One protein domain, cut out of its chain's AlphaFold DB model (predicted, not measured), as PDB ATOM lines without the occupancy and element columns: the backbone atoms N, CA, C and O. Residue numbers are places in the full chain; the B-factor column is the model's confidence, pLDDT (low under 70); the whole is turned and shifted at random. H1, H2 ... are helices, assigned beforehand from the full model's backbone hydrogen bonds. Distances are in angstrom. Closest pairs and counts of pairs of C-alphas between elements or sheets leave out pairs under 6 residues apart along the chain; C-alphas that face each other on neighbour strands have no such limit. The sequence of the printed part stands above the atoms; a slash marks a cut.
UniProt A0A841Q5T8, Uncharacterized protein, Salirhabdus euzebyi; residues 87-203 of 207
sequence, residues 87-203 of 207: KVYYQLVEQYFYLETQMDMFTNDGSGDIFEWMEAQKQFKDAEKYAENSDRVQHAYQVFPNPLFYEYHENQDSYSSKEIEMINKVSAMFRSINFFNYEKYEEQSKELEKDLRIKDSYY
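This is residues 87 to 203 of the 207 residues of an uncharacterized protein of Salirhabdus euzebyi (UniProt A0A841Q5T8). A bundle of three helices, H1, H5 and H6, makes the body of this domain, and the short helix H4 meets H1 at a wide angle near the end where H1 begins. H2 and H3, set at a right angle to each other, make a smaller lobe on the side of H1 away from H6, and residues 133 to 147 lead from that lobe back to H4. The printed part has 117 residues with six named helices, in the order H1 to H6, and no named strand: the class is all helix. The whole is compact, with a radius of gyration of the C-alphas of 14.3 A and spans of 38 by 36 by 29 A.

H1, the longest helix, holds residues 87 to 107 and measures 30.6 A from its first C-alpha at (325.627, 307.421, 274.471) to its last at (328.659, 336.980, 267.297). H2 follows with residues 114 to 120, 9.9 A, and H3 with residues 122 to 132, 16.1 A. H4, residues 148 to 154, measures 10.0 A. H5, residues 161 to 178, measures 25.6 A. H6, residues 182 to 196, measures 20.5 A and ends at C-alpha 196, (327.268, 318.186, 281.961).

H1 is the hub, touching H4, H5 and H6. H1 and H5 touch and run the same way at a shallow tilt of 13 degrees, the closest C-alphas being those of Leu 99 and Phe 174, 6.7 A apart. H1 and H6 touch and run opposite ways at a shallow tilt of 27 degrees, closest at the C-alphas of Val 93 and Leu 196, 7.2 A. H5 and H6 form a helical hairpin at a shallow tilt of 26 degrees; H5 touches H6 with residues 169 to 177 alone, and the C-alphas of Ser 176 and Tyr 185 are closest, at 5.2 A. H1, with residues 88 to 92 alone, only just touches H4, with 3 pairs of C-alphas within 8 A, the closest those of Gln 91 and Leu 148 at 6.3 A. H2 is close to H1 but not clearly touching, with the C-alphas of Gln 102 and Ile 114 closest at 7.2 A. H2 and H3 are about perpendicular, at 88 degrees, and close but not clearly touching: the C-alphas of Met 118 and Phe 124, their closest, are 6.4 A apart. H3 is apart from H1, H4, H5 and H6. In H1, H2, H4 and H5 every O i to N i+4 pair is within hydrogen-bond range, against 6 of 7 in H3 and 10 of 11 in H6.

The two C-alphas farthest apart are those of Asp 109 and Asp 157, 42.1 A. The printed part has no cut. The link from H3 to H4, 15 residues, is long. The mean pLDDT of the printed part is 92.4, and residues 109 to 112, between H1 and H2, are under 70.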
ATOM      1  N   LYS A  87     326.096 306.991 275.810       94.19
ATOM      2  CA  LYS A  87     325.627 307.421 274.471       94.19
ATOM      3  C   LYS A  87     324.986 308.811 274.539       94.19
ATOM      4  O   LYS A  87     325.406 309.714 273.822       94.19
ATOM      5  N   VAL A  88     323.994 308.979 275.418       96.25
ATOM      6  CA  VAL A  88     323.248 310.238 275.546       96.25
ATOM      7  C   VAL A  88     324.146 311.353 276.077       96.25
ATOM      8  O   VAL A  88     324.083 312.469 275.576       96.25
ATOM      9  N   TYR A  89     325.033 311.060 277.032       95.50
ATOM     10  CA  TYR A  89     325.997 312.028 277.557       95.50
ATOM     11  C   TYR A  89     326.897 312.604 276.456       95.50
ATOM     12  O   TYR A  89     327.019 313.822 276.347       95.50
ATOM     13  N   TYR A  90     327.488 311.750 275.615       92.06
ATOM     14  CA  TYR A  90     328.326 312.210 274.506       92.06
ATOM     15  C   TYR A  90     327.552 313.059 273.507       92.06
ATOM     16  O   TYR A  90     328.005 314.144 273.152       92.06
ATOM     17  N   GLN A  91     326.360 312.608 273.127       94.81
ATOM     18  CA  GLN A  91     325.513 313.329 272.187       94.81
ATOM     19  C   GLN A  91     325.059 314.703 272.725       94.81
ATOM     20  O   GLN A  91     324.987 315.671 271.967       94.81
ATOM     21  N   LEU A  92     324.818 314.827 274.036       96.44
ATOM     22  CA  LEU A  92     324.540 316.111 274.693       96.44
ATOM     23  C   LEU A  92     325.754 317.052 274.680       96.44
ATOM     24  O   LEU A  92     325.584 318.246 274.451       96.44
ATOM     25  N   VAL A  93     326.963 316.530 274.912       94.62
ATOM     26  CA  VAL A  93     328.210 317.321 274.888       94.62
ATOM     27  C   VAL A  93     328.545 317.784 273.466       94.62
ATOM     28  O   VAL A  93     328.900 318.944 273.273       94.62
ATOM     29  N   GLU A  94     328.378 316.923 272.461       93.62
ATOM     30  CA  GLU A  94     328.506 317.294 271.044       93.62
ATOM     31  C   GLU A  94     327.512 318.383 270.640       93.62
ATOM     32  O   GLU A  94     327.906 319.358 270.003       93.62
ATOM     33  N   GLN A  95     326.242 318.252 271.042       96.00
ATOM     34  CA  GLN A  95     325.242 319.280 270.775       96.00
ATOM     35  C   GLN A  95     325.603 320.595 271.471       96.00
ATOM     36  O   GLN A  95     325.531 321.636 270.831       96.00
ATOM     37  N   TYR A  96     326.001 320.562 272.748       96.00
ATOM     38  CA  TYR A  96     326.416 321.759 273.486       96.00
ATOM     39  C   TYR A  96     327.507 322.523 272.727       96.00
ATOM     40  O   TYR A  96     327.316 323.692 272.407       96.00
ATOM     41  N   PHE A  97     328.599 321.851 272.352       93.81
ATOM     42  CA  PHE A  97     329.690 322.516 271.641       93.81
ATOM     43  C   PHE A  97     329.295 322.982 270.238       93.81
ATOM     44  O   PHE A  97     329.768 324.025 269.812       93.81
ATOM     45  N   TYR A  98     328.399 322.278 269.540       93.69
ATOM     46  CA  TYR A  98     327.871 322.755 268.259       93.69
ATOM     47  C   TYR A  98     327.093 324.066 268.424       93.69
ATOM     48  O   TYR A  98     327.248 324.980 267.618       93.69
ATOM     49  N   LEU A  99     326.284 324.172 269.481       94.19
ATOM     50  CA  LEU A  99     325.522 325.379 269.791       94.19
ATOM     51  C   LEU A  99     326.427 326.547 270.220       94.19
ATOM     52  O   LEU A  99     326.164 327.673 269.803       94.19
ATOM     53  N   GLU A 100     327.501 326.284 270.975       93.31
ATOM     54  CA  GLU A 100     328.550 327.280 271.255       93.31
ATOM     55  C   GLU A 100     329.208 327.772 269.960       93.31
ATOM     56  O   GLU A 100     329.187 328.966 269.672       93.31
ATOM     57  N   THR A 101     329.705 326.860 269.117       90.81
ATOM     58  CA  THR A 101     330.361 327.223 267.850       90.81
ATOM     59  C   THR A 101     329.425 327.989 266.910       90.81
ATOM     60  O   THR A 101     329.847 328.950 266.266       90.81
ATOM     61  N   GLN A 102     328.143 327.616 266.854       90.38
ATOM     62  CA  GLN A 102     327.133 328.338 266.081       90.38
ATOM     63  C   GLN A 102     326.970 329.788 266.578       90.38
ATOM     64  O   GLN A 102     326.827 330.707 265.771       90.38
ATOM     65  N   MET A 103     327.011 330.011 267.893       90.50
ATOM     66  CA  MET A 103     326.900 331.346 268.485       90.50
ATOM     67  C   MET A 103     328.173 332.173 268.346       90.50
ATOM     68  O   MET A 103     328.078 333.369 268.065       90.50
ATOM     69  N   ASP A 104     329.350 331.558 268.440       89.00
ATOM     70  CA  ASP A 104     330.622 332.215 268.128       89.00
ATOM     71  C   ASP A 104     330.656 332.706 266.673       89.00
ATOM     72  O   ASP A 104     331.127 333.815 266.417       89.00
ATOM     73  N   MET A 105     330.105 331.935 265.726       87.00
ATOM     74  CA  MET A 105     329.968 332.347 264.318       87.00
ATOM     75  C   MET A 105     328.935 333.460 264.108       87.00
ATOM     76  O   MET A 105     329.119 334.299 263.232       87.00
ATOM     77  N   PHE A 106     327.857 333.507 264.900       86.56
ATOM     78  CA  PHE A 106     326.878 334.600 264.825       86.56
ATOM     79  C   PHE A 106     327.346 335.901 265.493       86.56
ATOM     80  O   PHE A 106     326.823 336.967 265.159       86.56
ATOM     81  N   THR A 107     328.262 335.829 266.463       85.25
ATOM     82  CA  THR A 107     328.659 336.980 267.297       85.25
ATOM     83  C   THR A 107     330.021 337.571 266.943       85.25
ATOM     84  O   THR A 107     330.197 338.782 267.093       85.25
ATOM     85  N   ASN A 108     330.964 336.770 266.438       79.44
ATOM     86  CA  ASN A 108     332.199 337.285 265.848       79.44
ATOM     87  C   ASN A 108     331.974 337.762 264.404       79.44
ATOM     88  O   ASN A 108     330.988 337.434 263.751       79.44
ATOM     89  N   ASP A 109     332.948 338.495 263.866       66.00
ATOM     90  CA  ASP A 109     333.015 338.919 262.459       66.00
ATOM     91  C   ASP A 109     333.313 337.768 261.471       66.00
ATOM     92  O   ASP A 109     333.550 337.999 260.281       66.00
ATOM     93  N   GLY A 110     333.280 336.525 261.958       57.66
ATOM     94  CA  GLY A 110     333.525 335.303 261.212       57.66
ATOM     95  C   GLY A 110     332.454 335.047 260.162       57.66
ATOM     96  O   GLY A 110     331.491 334.329 260.405       57.66
ATOM     97  N   SER A 111     332.686 335.546 258.949       54.50
ATOM     98  CA  SER A 111     331.902 335.268 257.739       54.50
ATOM     99  C   SER A 111     332.037 333.820 257.229       54.50
ATOM    100  O   SER A 111     332.048 333.599 256.017       54.50
ATOM    101  N   GLY A 112     332.234 332.852 258.125       69.19
ATOM    102  CA  GLY A 112     332.288 331.434 257.798       69.19
ATOM    103  C   GLY A 112     330.885 330.915 257.519       69.19
ATOM    104  O   GLY A 112     329.951 331.201 258.267       69.19
ATOM    105  N   ASP A 113     330.729 330.155 256.439       85.38
ATOM    106  CA  ASP A 113     329.472 329.471 256.178       85.38
ATOM    107  C   ASP A 113     329.321 328.316 257.185       85.38
ATOM    108  O   ASP A 113     330.146 327.399 257.232       85.38
ATOM    109  N   ILE A 114     328.272 328.369 258.013       85.06
ATOM    110  CA  ILE A 114     327.964 327.314 258.987       85.06
ATOM    111  C   ILE A 114     327.790 325.957 258.295       85.06
ATOM    112  O   ILE A 114     328.199 324.944 258.856       85.06
ATOM    113  N   PHE A 115     327.255 325.921 257.071       88.44
ATOM    114  CA  PHE A 115     327.083 324.688 256.304       88.44
ATOM    115  C   PHE A 115     328.438 324.121 255.854       88.44
ATOM    116  O   PHE A 115     328.684 322.932 256.045       88.44
ATOM    117  N   GLU A 116     329.361 324.963 255.372       90.56
ATOM    118  CA  GLU A 116     330.735 324.549 255.031       90.56
ATOM    119  C   GLU A 116     331.484 324.027 256.268       90.56
ATOM    120  O   GLU A 116     332.135 322.979 256.214       90.56
ATOM    121  N   TRP A 117     331.348 324.706 257.414       89.56
ATOM    122  CA  TRP A 117     331.931 324.227 258.668       89.56
ATOM    123  C   TRP A 117     331.318 322.895 259.119       89.56
ATOM    124  O   TRP A 117     332.068 322.019 259.556       89.56
ATOM    125  N   MET A 118     329.995 322.716 258.996       90.44
ATOM    126  CA  MET A 118     329.303 321.462 259.326       90.44
ATOM    127  C   MET A 118     329.805 320.315 258.445       90.44
ATOM    128  O   MET A 118     330.209 319.291 258.991       90.44
ATOM    129  N   GLU A 119     329.840 320.487 257.120       90.94
ATOM    130  CA  GLU A 119     330.302 319.469 256.156       90.94
ATOM    131  C   GLU A 119     331.773 319.068 256.369       90.94
ATOM    132  O   GLU A 119     332.151 317.919 256.122       90.94
ATOM    133  N   ALA A 120     332.603 319.980 256.886       90.00
ATOM    134  CA  ALA A 120     333.984 319.686 257.257       90.00
ATOM    135  C   ALA A 120     334.118 318.795 258.513       90.00
ATOM    136  O   ALA A 120     335.163 318.160 258.695       90.00
ATOM    137  N   GLN A 121     333.095 318.710 259.375       90.19
ATOM    138  CA  GLN A 121     333.166 317.924 260.611       90.19
ATOM    139  C   GLN A 121     333.059 316.419 260.355       90.19
ATOM    140  O   GLN A 121     332.234 315.943 259.574       90.19
ATOM    141  N   LYS A 122     333.820 315.624 261.117       88.88
ATOM    142  CA  LYS A 122     333.720 314.153 261.088       88.88
ATOM    143  C   LYS A 122     332.283 313.679 261.362       88.88
ATOM    144  O   LYS A 122     331.804 312.761 260.697       88.88
ATOM    145  N   GLN A 123     331.616 314.334 262.309       91.81
ATOM    146  CA  GLN A 123     330.237 314.097 262.736       91.81
ATOM    147  C   GLN A 123     329.239 314.191 261.571       91.81
ATOM    148  O   GLN A 123     328.220 313.504 261.586       91.81
ATOM    149  N   PHE A 124     329.543 314.968 260.525       94.06
ATOM    150  CA  PHE A 124     328.679 315.078 259.352       94.06
ATOM    151  C   PHE A 124     328.520 313.743 258.630       94.06
ATOM    152  O   PHE A 124     327.407 313.370 258.285       94.06
ATOM    153  N   LYS A 125     329.595 312.959 258.514       93.81
ATOM    154  CA  LYS A 125     329.557 311.625 257.886       93.81
ATOM    155  C   LYS A 125     328.772 310.609 258.708       93.81
ATOM    156  O   LYS A 125     328.138 309.713 258.154       93.81
ATOM    157  N   ASP A 126     328.800 310.748 260.032       93.31
ATOM    158  CA  ASP A 126     327.986 309.925 260.925       93.31
ATOM    159  C   ASP A 126     326.490 310.313 260.812       93.31
ATOM    160  O   ASP A 126     325.626 309.432 260.807       93.31
ATOM    161  N   ALA A 127     326.183 311.601 260.605       95.81
ATOM    162  CA  ALA A 127     324.840 312.118 260.314       95.81
ATOM    163  C   ALA A 127     324.324 311.743 258.903       95.81
ATOM    164  O   ALA A 127     323.167 311.345 258.767       95.81
ATOM    165  N   GLU A 128     325.168 311.794 257.864       96.56
ATOM    166  CA  GLU A 128     324.875 311.288 256.510       96.56
ATOM    167  C   GLU A 128     324.509 309.809 256.565       96.56
ATOM    168  O   GLU A 128     323.430 309.416 256.127       96.56
ATOM    169  N   LYS A 129     325.356 308.995 257.200       96.31
ATOM    170  CA  LYS A 129     325.105 307.565 257.374       96.31
ATOM    171  C   LYS A 129     323.819 307.291 258.162       96.31
ATOM    172  O   LYS A 129     323.136 306.310 257.874       96.31
ATOM    173  N   TYR A 130     323.471 308.117 259.150       95.69
ATOM    174  CA  TYR A 130     322.182 307.993 259.836       95.69
ATOM    175  C   TYR A 130     321.010 308.274 258.882       95.69
ATOM    176  O   TYR A 130     320.051 307.505 258.864       95.69
ATOM    177  N   ALA A 131     321.101 309.331 258.067       96.50
ATOM    178  CA  ALA A 131     320.085 309.677 257.074       96.50
ATOM    179  C   ALA A 131     319.911 308.575 256.011       96.50
ATOM    180  O   ALA A 131     318.794 308.127 255.779       96.50
ATOM    181  N   GLU A 132     321.005 308.054 255.443       96.94
ATOM    182  CA  GLU A 132     320.987 306.954 254.459       96.94
ATOM    183  C   GLU A 132     320.284 305.681 254.962       96.94
ATOM    184  O   GLU A 132     319.729 304.923 254.167       96.94
ATOM    185  N   ASN A 133     320.320 305.430 256.274       96.19
ATOM    186  CA  ASN A 133     319.729 304.248 256.909       96.19
ATOM    187  C   ASN A 133     318.371 304.544 257.580       96.19
ATOM    188  O   ASN A 133     317.891 303.728 258.371       96.19
ATOM    189  N   SER A 134     317.752 305.695 257.293       94.19
ATOM    190  CA  SER A 134     316.504 306.149 257.909       94.19
ATOM    191  C   SER A 134     315.437 306.459 256.862       94.19
ATOM    192  O   SER A 134     315.571 307.392 256.078       94.19
ATOM    193  N   ASP A 135     314.291 305.774 256.933       94.81
ATOM    194  CA  ASP A 135     313.122 306.060 256.079       94.81
ATOM    195  C   ASP A 135     312.506 307.460 256.318       94.81
ATOM    196  O   ASP A 135     311.546 307.848 255.648       94.81
ATOM    197  N   ARG A 136     312.991 308.203 257.326       93.50
ATOM    198  CA  ARG A 136     312.342 309.410 257.866       93.50
ATOM    199  C   ARG A 136     313.249 310.641 257.960       93.50
ATOM    200  O   ARG A 136     312.744 311.734 258.221       93.50
ATOM    201  N   VAL A 137     314.556 310.488 257.742       95.88
ATOM    202  CA  VAL A 137     315.522 311.595 257.687       95.88
ATOM    203  C   VAL A 137     316.011 311.732 256.254       95.88
ATOM    204  O   VAL A 137     316.588 310.808 255.701       95.88
ATOM    205  N   GLN A 138     315.765 312.890 255.652       94.94
ATOM    206  CA  GLN A 138     316.076 313.163 254.248       94.94
ATOM    207  C   GLN A 138     317.481 313.751 254.071       94.94
ATOM    208  O   GLN A 138     318.101 313.551 253.029       94.94
ATOM    209  N   HIS A 139     317.988 314.469 255.080       95.62
ATOM    210  CA  HIS A 139     319.273 315.166 255.017       95.62
ATOM    211  C   HIS A 139     320.028 315.092 256.350       95.62
ATOM    212  O   HIS A 139     319.429 315.273 257.412       95.62
ATOM    213  N   ALA A 140     321.355 314.926 256.288       96.00
ATOM    214  CA  ALA A 140     322.253 314.905 257.450       96.00
ATOM    215  C   ALA A 140     322.056 316.119 258.379       96.00
ATOM    216  O   ALA A 140     322.030 315.978 259.597       96.00
ATOM    217  N   TYR A 141     321.800 317.294 257.798       93.56
ATOM    218  CA  TYR A 141     321.488 318.545 258.495       93.56
ATOM    219  C   TYR A 141     320.329 318.466 259.505       93.56
ATOM    220  O   TYR A 141     320.282 319.265 260.436       93.56
ATOM    221  N   GLN A 142     319.399 317.514 259.362       93.88
ATOM    222  CA  GLN A 142     318.289 317.320 260.308       93.88
ATOM    223  C   GLN A 142     318.710 316.584 261.593       93.88
ATOM    224  O   GLN A 142     317.950 316.558 262.560       93.88
ATOM    225  N   VAL A 143     319.886 315.952 261.580       95.75
ATOM    226  CA  VAL A 143     320.435 315.093 262.643       95.75
ATOM    227  C   VAL A 143     321.913 315.398 262.924       95.75
ATOM    228  O   VAL A 143     322.630 314.556 263.459       95.75
ATOM    229  N   PHE A 144     322.383 316.591 262.555       95.19
ATOM    230  CA  PHE A 144     323.721 317.079 262.877       95.19
ATOM    231  C   PHE A 144     323.705 317.844 264.217       95.19
ATOM    232  O   PHE A 144     322.760 318.599 264.458       95.19
ATOM    233  N   PRO A 145     324.740 317.719 265.074       94.19
ATOM    234  CA  PRO A 145     325.915 316.849 264.941       94.19
ATOM    235  C   PRO A 145     325.616 315.370 265.217       94.19
ATOM    236  O   PRO A 145     326.418 314.514 264.861       94.19
ATOM    237  N   ASN A 146     324.481 315.059 265.846       94.44
ATOM    238  CA  ASN A 146     324.069 313.691 266.138       94.44
ATOM    239  C   ASN A 146     322.530 313.557 266.211       94.44
ATOM    240  O   ASN A 146     321.820 314.542 266.435       94.44
ATOM    241  N   PRO A 147     321.981 312.336 266.069       96.00
ATOM    242  CA  PRO A 147     320.537 312.127 265.969       96.00
ATOM    243  C   PRO A 147     319.769 312.214 267.300       96.00
ATOM    244  O   PRO A 147     318.579 311.910 267.304       96.00
ATOM    245  N   LEU A 148     320.380 312.601 268.430       96.75
ATOM    246  CA  LEU A 148     319.748 312.499 269.759       96.75
ATOM    247  C   LEU A 148     318.392 313.207 269.845       96.75
ATOM    248  O   LEU A 148     317.430 312.630 270.341       96.75
ATOM    249  N   PHE A 149     318.302 314.446 269.363       95.75
ATOM    250  CA  PHE A 149     317.067 315.233 269.446       95.75
ATOM    251  C   PHE A 149     315.980 314.673 268.527       95.75
ATOM    252  O   PHE A 149     314.801 314.698 268.876       95.75
ATOM    253  N   TYR A 150     316.379 314.090 267.396       95.19
ATOM    254  CA  TYR A 150     315.480 313.399 266.482       95.19
ATOM    255  C   TYR A 150     314.949 312.089 267.094       95.19
ATOM    256  O   TYR A 150     313.739 311.895 267.170       95.19
ATOM    257  N   GLU A 151     315.834 311.228 267.617       95.44
ATOM    258  CA  GLU A 151     315.463 310.003 268.347       95.44
ATOM    259  C   GLU A 151     314.558 310.317 269.561       95.44
ATOM    260  O   GLU A 151     313.558 309.632 269.788       95.44
ATOM    261  N   TYR A 152     314.852 311.396 270.296       96.25
ATOM    262  CA  TYR A 152     314.062 311.864 271.437       96.25
ATOM    263  C   TYR A 152     312.646 312.295 271.053       96.25
ATOM    264  O   TYR A 152     311.695 311.908 271.729       96.25
ATOM    265  N   HIS A 153     312.474 313.068 269.978       94.12
ATOM    266  CA  HIS A 153     311.139 313.476 269.528       94.12
ATOM    267  C   HIS A 153     310.275 312.298 269.058       94.12
ATOM    268  O   HIS A 153     309.051 312.372 269.152       94.12
ATOM    269  N   GLU A 154     310.902 311.210 268.616       93.69
ATOM    270  CA  GLU A 154     310.236 309.989 268.163       93.69
ATOM    271  C   GLU A 154     309.874 309.021 269.302       93.69
ATOM    272  O   GLU A 154     308.861 308.326 269.212       93.69
ATOM    273  N   ASN A 155     310.676 308.944 270.372       94.88
ATOM    274  CA  ASN A 155     310.457 307.984 271.460       94.88
ATOM    275  C   ASN A 155     310.981 308.472 272.827       94.88
ATOM    276  O   ASN A 155     311.960 307.946 273.363       94.88
ATOM    277  N   GLN A 156     310.301 309.459 273.419       95.00
ATOM    278  CA  GLN A 156     310.666 310.024 274.729       95.00
ATOM    279  C   GLN A 156     310.702 308.979 275.858       95.00
ATOM    280  O   GLN A 156     311.576 309.048 276.719       95.00
ATOM    281  N   ASP A 157     309.818 307.975 275.819       96.19
ATOM    282  CA  ASP A 157     309.713 306.923 276.843       96.19
ATOM    283  C   ASP A 157     310.937 305.983 276.884       96.19
ATOM    284  O   ASP A 157     311.098 305.214 277.835       96.19
ATOM    285  N   SER A 158     311.819 306.039 275.878       97.00
ATOM    286  CA  SER A 158     313.077 305.278 275.868       97.00
ATOM    287  C   SER A 158     314.204 305.890 276.712       97.00
ATOM    288  O   SER A 158     315.219 305.228 276.932       97.00
ATOM    289  N   TYR A 159     314.021 307.115 277.218       97.69
ATOM    290  CA  TYR A 159     315.031 307.867 277.964       97.69
ATOM    291  C   TYR A 159     314.734 307.907 279.468       97.69
ATOM    292  O   TYR A 159     313.589 307.984 279.913       97.69
ATOM    293  N   SER A 160     315.788 307.908 280.285       97.81
ATOM    294  CA  SER A 160     315.673 308.106 281.732       97.81
ATOM    295  C   SER A 160     315.142 309.509 282.052       97.81
ATOM    296  O   SER A 160     315.419 310.472 281.338       97.81
ATOM    297  N   SER A 161     314.467 309.689 283.193       97.94
ATOM    298  CA  SER A 161     314.008 311.021 283.624       97.94
ATOM    299  C   SER A 161     315.144 312.052 283.717       97.94
ATOM    300  O   SER A 161     314.896 313.241 283.525       97.94
ATOM    301  N   LYS A 162     316.388 311.617 283.978       98.00
ATOM    302  CA  LYS A 162     317.557 312.510 284.007       98.00
ATOM    303  C   LYS A 162     318.105 312.795 282.606       98.00
ATOM    304  O   LYS A 162     318.591 313.894 282.368       98.00
ATOM    305  N   GLU A 163     317.995 311.854 281.674       98.31
ATOM    306  CA  GLU A 163     318.308 312.089 280.258       98.31
ATOM    307  C   GLU A 163     317.325 313.097 279.656       98.31
ATOM    308  O   GLU A 163     317.756 314.101 279.095       98.31
ATOM    309  N   ILE A 164     316.022 312.902 279.887       98.38
ATOM    310  CA  ILE A 164     314.953 313.832 279.497       98.38
ATOM    311  C   ILE A 164     315.203 315.234 280.077       98.38
ATOM    312  O   ILE A 164     315.066 316.228 279.366       98.38
ATOM    313  N   GLU A 165     315.605 315.345 281.348       98.06
ATOM    314  CA  GLU A 165     315.970 316.631 281.963       98.06
ATOM    315  C   GLU A 165     317.095 317.334 281.179       98.06
ATOM    316  O   GLU A 165     316.941 318.492 280.788       98.06
ATOM    317  N   MET A 166     318.197 316.631 280.891       98.38
ATOM    318  CA  MET A 166     319.352 317.209 280.193       98.38
ATOM    319  C   MET A 166     319.053 317.553 278.726       98.38
ATOM    320  O   MET A 166     319.420 318.637 278.270       98.38
ATOM    321  N   ILE A 167     318.332 316.685 278.004       98.38
ATOM    322  CA  ILE A 167     317.877 316.939 276.626       98.38
ATOM    323  C   ILE A 167     317.011 318.204 276.584       98.38
ATOM    324  O   ILE A 167     317.197 319.060 275.716       98.38
ATOM    325  N   ASN A 168     316.107 318.385 277.551       98.06
ATOM    326  CA  ASN A 168     315.267 319.580 277.624       98.06
ATOM    327  C   ASN A 168     316.057 320.860 277.950       98.06
ATOM    328  O   ASN A 168     315.691 321.920 277.432       98.06
ATOM    329  N   LYS A 169     317.142 320.788 278.738       98.25
ATOM    330  CA  LYS A 169     318.041 321.936 278.973       98.25
ATOM    331  C   LYS A 169     318.774 322.349 277.694       98.25
ATOM    332  O   LYS A 169     318.688 323.514 277.307       98.25
ATOM    333  N   VAL A 170     319.386 321.409 276.967       98.00
ATOM    334  CA  VAL A 170     320.042 321.706 275.673       98.00
ATOM    335  C   VAL A 170     319.023 322.206 274.632       98.00
ATOM    336  O   VAL A 170     319.269 323.185 273.932       98.00
ATOM    337  N   SER A 171     317.808 321.646 274.615       97.38
ATOM    338  CA  SER A 171     316.692 322.156 273.795       97.38
ATOM    339  C   SER A 171     316.241 323.571 274.187       97.38
ATOM    340  O   SER A 171     315.603 324.274 273.402       97.38
ATOM    341  N   ALA A 172     316.484 324.001 275.427       97.88
ATOM    342  CA  ALA A 172     316.190 325.357 275.877       97.88
ATOM    343  C   ALA A 172     317.268 326.348 275.408       97.88
ATOM    344  O   ALA A 172     316.893 327.406 274.905       97.88
ATOM    345  N   MET A 173     318.549 325.964 275.471       97.00
ATOM    346  CA  MET A 173     319.685 326.703 274.896       97.00
ATOM    347  C   MET A 173     319.508 326.910 273.383       97.00
ATOM    348  O   MET A 173     319.499 328.049 272.922       97.00
ATOM    349  N   PHE A 174     319.223 325.845 272.622       96.25
ATOM    350  CA  PHE A 174     318.955 325.937 271.176       96.25
ATOM    351  C   PHE A 174     317.790 326.882 270.842       96.25
ATOM    352  O   PHE A 174     317.839 327.632 269.868       96.25
ATOM    353  N   ARG A 175     316.726 326.901 271.657       96.62
ATOM    354  CA  ARG A 175     315.630 327.865 271.467       96.62
ATOM    355  C   ARG A 175     316.084 329.305 271.702       96.62
ATOM    356  O   ARG A 175     315.677 330.171 270.937       96.62
ATOM    357  N   SER A 176     316.921 329.573 272.703       96.19
ATOM    358  CA  SER A 176     317.447 330.925 272.944       96.19
ATOM    359  C   SER A 176     318.309 331.428 271.780       96.19
ATOM    360  O   SER A 176     318.162 332.589 271.407       96.19
ATOM    361  N   ILE A 177     319.092 330.547 271.144       93.44
ATOM    362  CA  ILE A 177     319.838 330.832 269.902       93.44
ATOM    363  C   ILE A 177     318.883 331.224 268.769       93.44
ATOM    364  O   ILE A 177     318.977 332.324 268.231       93.44
ATOM    365  N   ASN A 178     317.897 330.375 268.460       92.50
ATOM    366  CA  ASN A 178     316.938 330.625 267.375       92.50
ATOM    367  C   ASN A 178     316.071 331.884 267.582       92.50
ATOM    368  O   ASN A 178     315.553 332.444 266.617       92.50
ATOM    369  N   PHE A 179     315.891 332.325 268.831       95.06
ATOM    370  CA  PHE A 179     315.199 333.572 269.173       95.06
ATOM    371  C   PHE A 179     316.148 334.764 269.403       95.06
ATOM    372  O   PHE A 179     315.685 335.809 269.861       95.06
ATOM    373  N   PHE A 180     317.447 334.627 269.102       92.50
ATOM    374  CA  PHE A 180     318.493 335.644 269.300       92.50
ATOM    375  C   PHE A 180     318.505 336.256 270.715       92.50
ATOM    376  O   PHE A 180     318.771 337.443 270.911       92.50
ATOM    377  N   ASN A 181     318.191 335.444 271.727       95.38
ATOM    378  CA  ASN A 181     318.149 335.856 273.125       95.38
ATOM    379  C   ASN A 181     319.493 335.550 273.802       95.38
ATOM    380  O   ASN A 181     319.631 334.553 274.512       95.38
ATOM    381  N   TYR A 182     320.478 336.414 273.545       92.94
ATOM    382  CA  TYR A 182     321.865 336.268 274.003       92.94
ATOM    383  C   TYR A 182     322.002 336.148 275.530       92.94
ATOM    384  O   TYR A 182     322.704 335.263 276.006       92.94
ATOM    385  N   GLU A 183     321.286 336.973 276.303       95.62
ATOM    386  CA  GLU A 183     321.323 336.940 277.777       95.62
ATOM    387  C   GLU A 183     320.877 335.573 278.316       95.62
ATOM    388  O   GLU A 183     321.554 334.956 279.140       95.62
ATOM    389  N   LYS A 184     319.763 335.053 277.788       97.38
ATOM    390  CA  LYS A 184     319.232 333.747 278.184       97.38
ATOM    391  C   LYS A 184     320.082 332.585 277.674       97.38
ATOM    392  O   LYS A 184     320.190 331.567 278.353       97.38
ATOM    393  N   TYR A 185     320.670 332.726 276.488       96.19
ATOM    394  CA  TYR A 185     321.644 331.775 275.964       96.19
ATOM    395  C   TYR A 185     322.852 331.655 276.904       96.19
ATOM    396  O   TYR A 185     323.174 330.542 277.313       96.19
ATOM    397  N   GLU A 186     323.460 332.774 277.312       96.06
ATOM    398  CA  GLU A 186     324.617 332.775 278.217       96.06
ATOM    399  C   GLU A 186     324.304 332.135 279.577       96.06
ATOM    400  O   GLU A 186     325.132 331.399 280.115       96.06
ATOM    401  N   GLU A 187     323.126 332.410 280.145       97.69
ATOM    402  CA  GLU A 187     322.666 331.781 281.390       97.69
ATOM    403  C   GLU A 187     322.578 330.252 281.235       97.69
ATOM    404  O   GLU A 187     323.131 329.502 282.044       97.69
ATOM    405  N   GLN A 188     321.923 329.792 280.166       98.06
ATOM    406  CA  GLN A 188     321.678 328.372 279.907       98.06
ATOM    407  C   GLN A 188     322.944 327.604 279.524       98.06
ATOM    408  O   GLN A 188     323.090 326.455 279.938       98.06
ATOM    409  N   SER A 189     323.851 328.226 278.771       96.38
ATOM    410  CA  SER A 189     325.173 327.691 278.435       96.38
ATOM    411  C   SER A 189     325.968 327.388 279.710       96.38
ATOM    412  O   SER A 189     326.310 326.232 279.968       96.38
ATOM    413  N   LYS A 190     326.136 328.385 280.590       96.44
ATOM    414  CA  LYS A 190     326.880 328.255 281.859       96.44
ATOM    415  C   LYS A 190     326.232 327.255 282.825       96.44
ATOM    416  O   LYS A 190     326.929 326.580 283.587       96.44
ATOM    417  N   GLU A 191     324.902 327.133 282.816       97.25
ATOM    418  CA  GLU A 191     324.198 326.082 283.565       97.25
ATOM    419  C   GLU A 191     324.495 324.684 282.992       97.25
ATOM    420  O   GLU A 191     324.823 323.762 283.746       97.25
ATOM    421  N   LEU A 192     324.419 324.527 281.667       96.94
ATOM    422  CA  LEU A 192     324.660 323.264 280.965       96.94
ATOM    423  C   LEU A 192     326.103 322.782 281.078       96.94
ATOM    424  O   LEU A 192     326.305 321.604 281.365       96.94
ATOM    425  N   GLU A 193     327.085 323.665 280.905       95.31
ATOM    426  CA  GLU A 193     328.514 323.369 281.050       95.31
ATOM    427  C   GLU A 193     328.792 322.707 282.411       95.31
ATOM    428  O   GLU A 193     329.388 321.627 282.505       95.31
ATOM    429  N   LYS A 194     328.261 323.321 283.474       96.00
ATOM    430  CA  LYS A 194     328.361 322.857 284.858       96.00
ATOM    431  C   LYS A 194     327.635 321.531 285.090       96.00
ATOM    432  O   LYS A 194     328.187 320.649 285.757       96.00
ATOM    433  N   ASP A 195     326.415 321.379 284.578       96.06
ATOM    434  CA  ASP A 195     325.597 320.182 284.802       96.06
ATOM    435  C   ASP A 195     326.095 318.969 284.007       96.06
ATOM    436  O   ASP A 195     326.123 317.859 284.545       96.06
ATOM    437  N   LEU A 196     326.552 319.179 282.767       94.62
ATOM    438  CA  LEU A 196     327.268 318.186 281.961       94.62
ATOM    439  C   LEU A 196     328.701 317.955 282.469       94.62
ATOM    440  O   LEU A 196     329.312 316.952 282.117       94.62
ATOM    441  N   ARG A 197     329.229 318.821 283.347       93.19
ATOM    442  CA  ARG A 197     330.602 318.753 283.888       93.19
ATOM    443  C   ARG A 197     331.652 318.758 282.780       93.19
ATOM    444  O   ARG A 197     332.630 317.998 282.815       93.19
ATOM    445  N   ILE A 198     331.408 319.614 281.794       87.62
ATOM    446  CA  ILE A 198     332.301 319.835 280.669       87.62
ATOM    447  C   ILE A 198     333.633 320.386 281.195       87.62
ATOM    448  O   ILE A 198     333.742 320.946 282.287       87.62
ATOM    449  N   LYS A 199     334.683 320.101 280.436       81.94
ATOM    450  CA  LYS A 199     336.022 320.666 280.584       81.94
ATOM    451  C   LYS A 199     336.504 320.979 279.179       81.94
ATOM    452  O   LYS A 199     336.131 320.258 278.254       81.94
ATOM    453  N   ASP A 200     337.402 321.937 279.036       72.50
ATOM    454  CA  ASP A 200     337.929 322.388 277.741       72.50
ATOM    455  C   ASP A 200     338.423 321.209 276.866       72.50
ATOM    456  O   ASP A 200     338.147 321.127 275.675       72.50
ATOM    457  N   SER A 201     339.023 320.182 277.487       70.00
ATOM    458  CA  SER A 201     339.491 318.940 276.837       70.00
ATOM    459  C   SER A 201     338.398 317.956 276.357       70.00
ATOM    460  O   SER A 201     338.684 316.786 276.048       70.00
ATOM    461  N   TYR A 202     337.135 318.381 276.318       74.38
ATOM    462  CA  TYR A 202     336.028 317.647 275.698       74.38
ATOM    463  C   TYR A 202     335.631 318.171 274.313       74.38
ATOM    464  O   TYR A 202     334.846 317.476 273.673       74.38
ATOM    465  N   TYR A 203     336.155 319.315 273.851       77.19
ATOM    466  CA  TYR A 203     335.753 319.927 272.580       77.19
ATOM    467  C   TYR A 203     335.872 318.923 271.404       77.19
ATOM    468  O   TYR A 203     336.977 318.480 271.080       77.19
TER     469      TYR A 203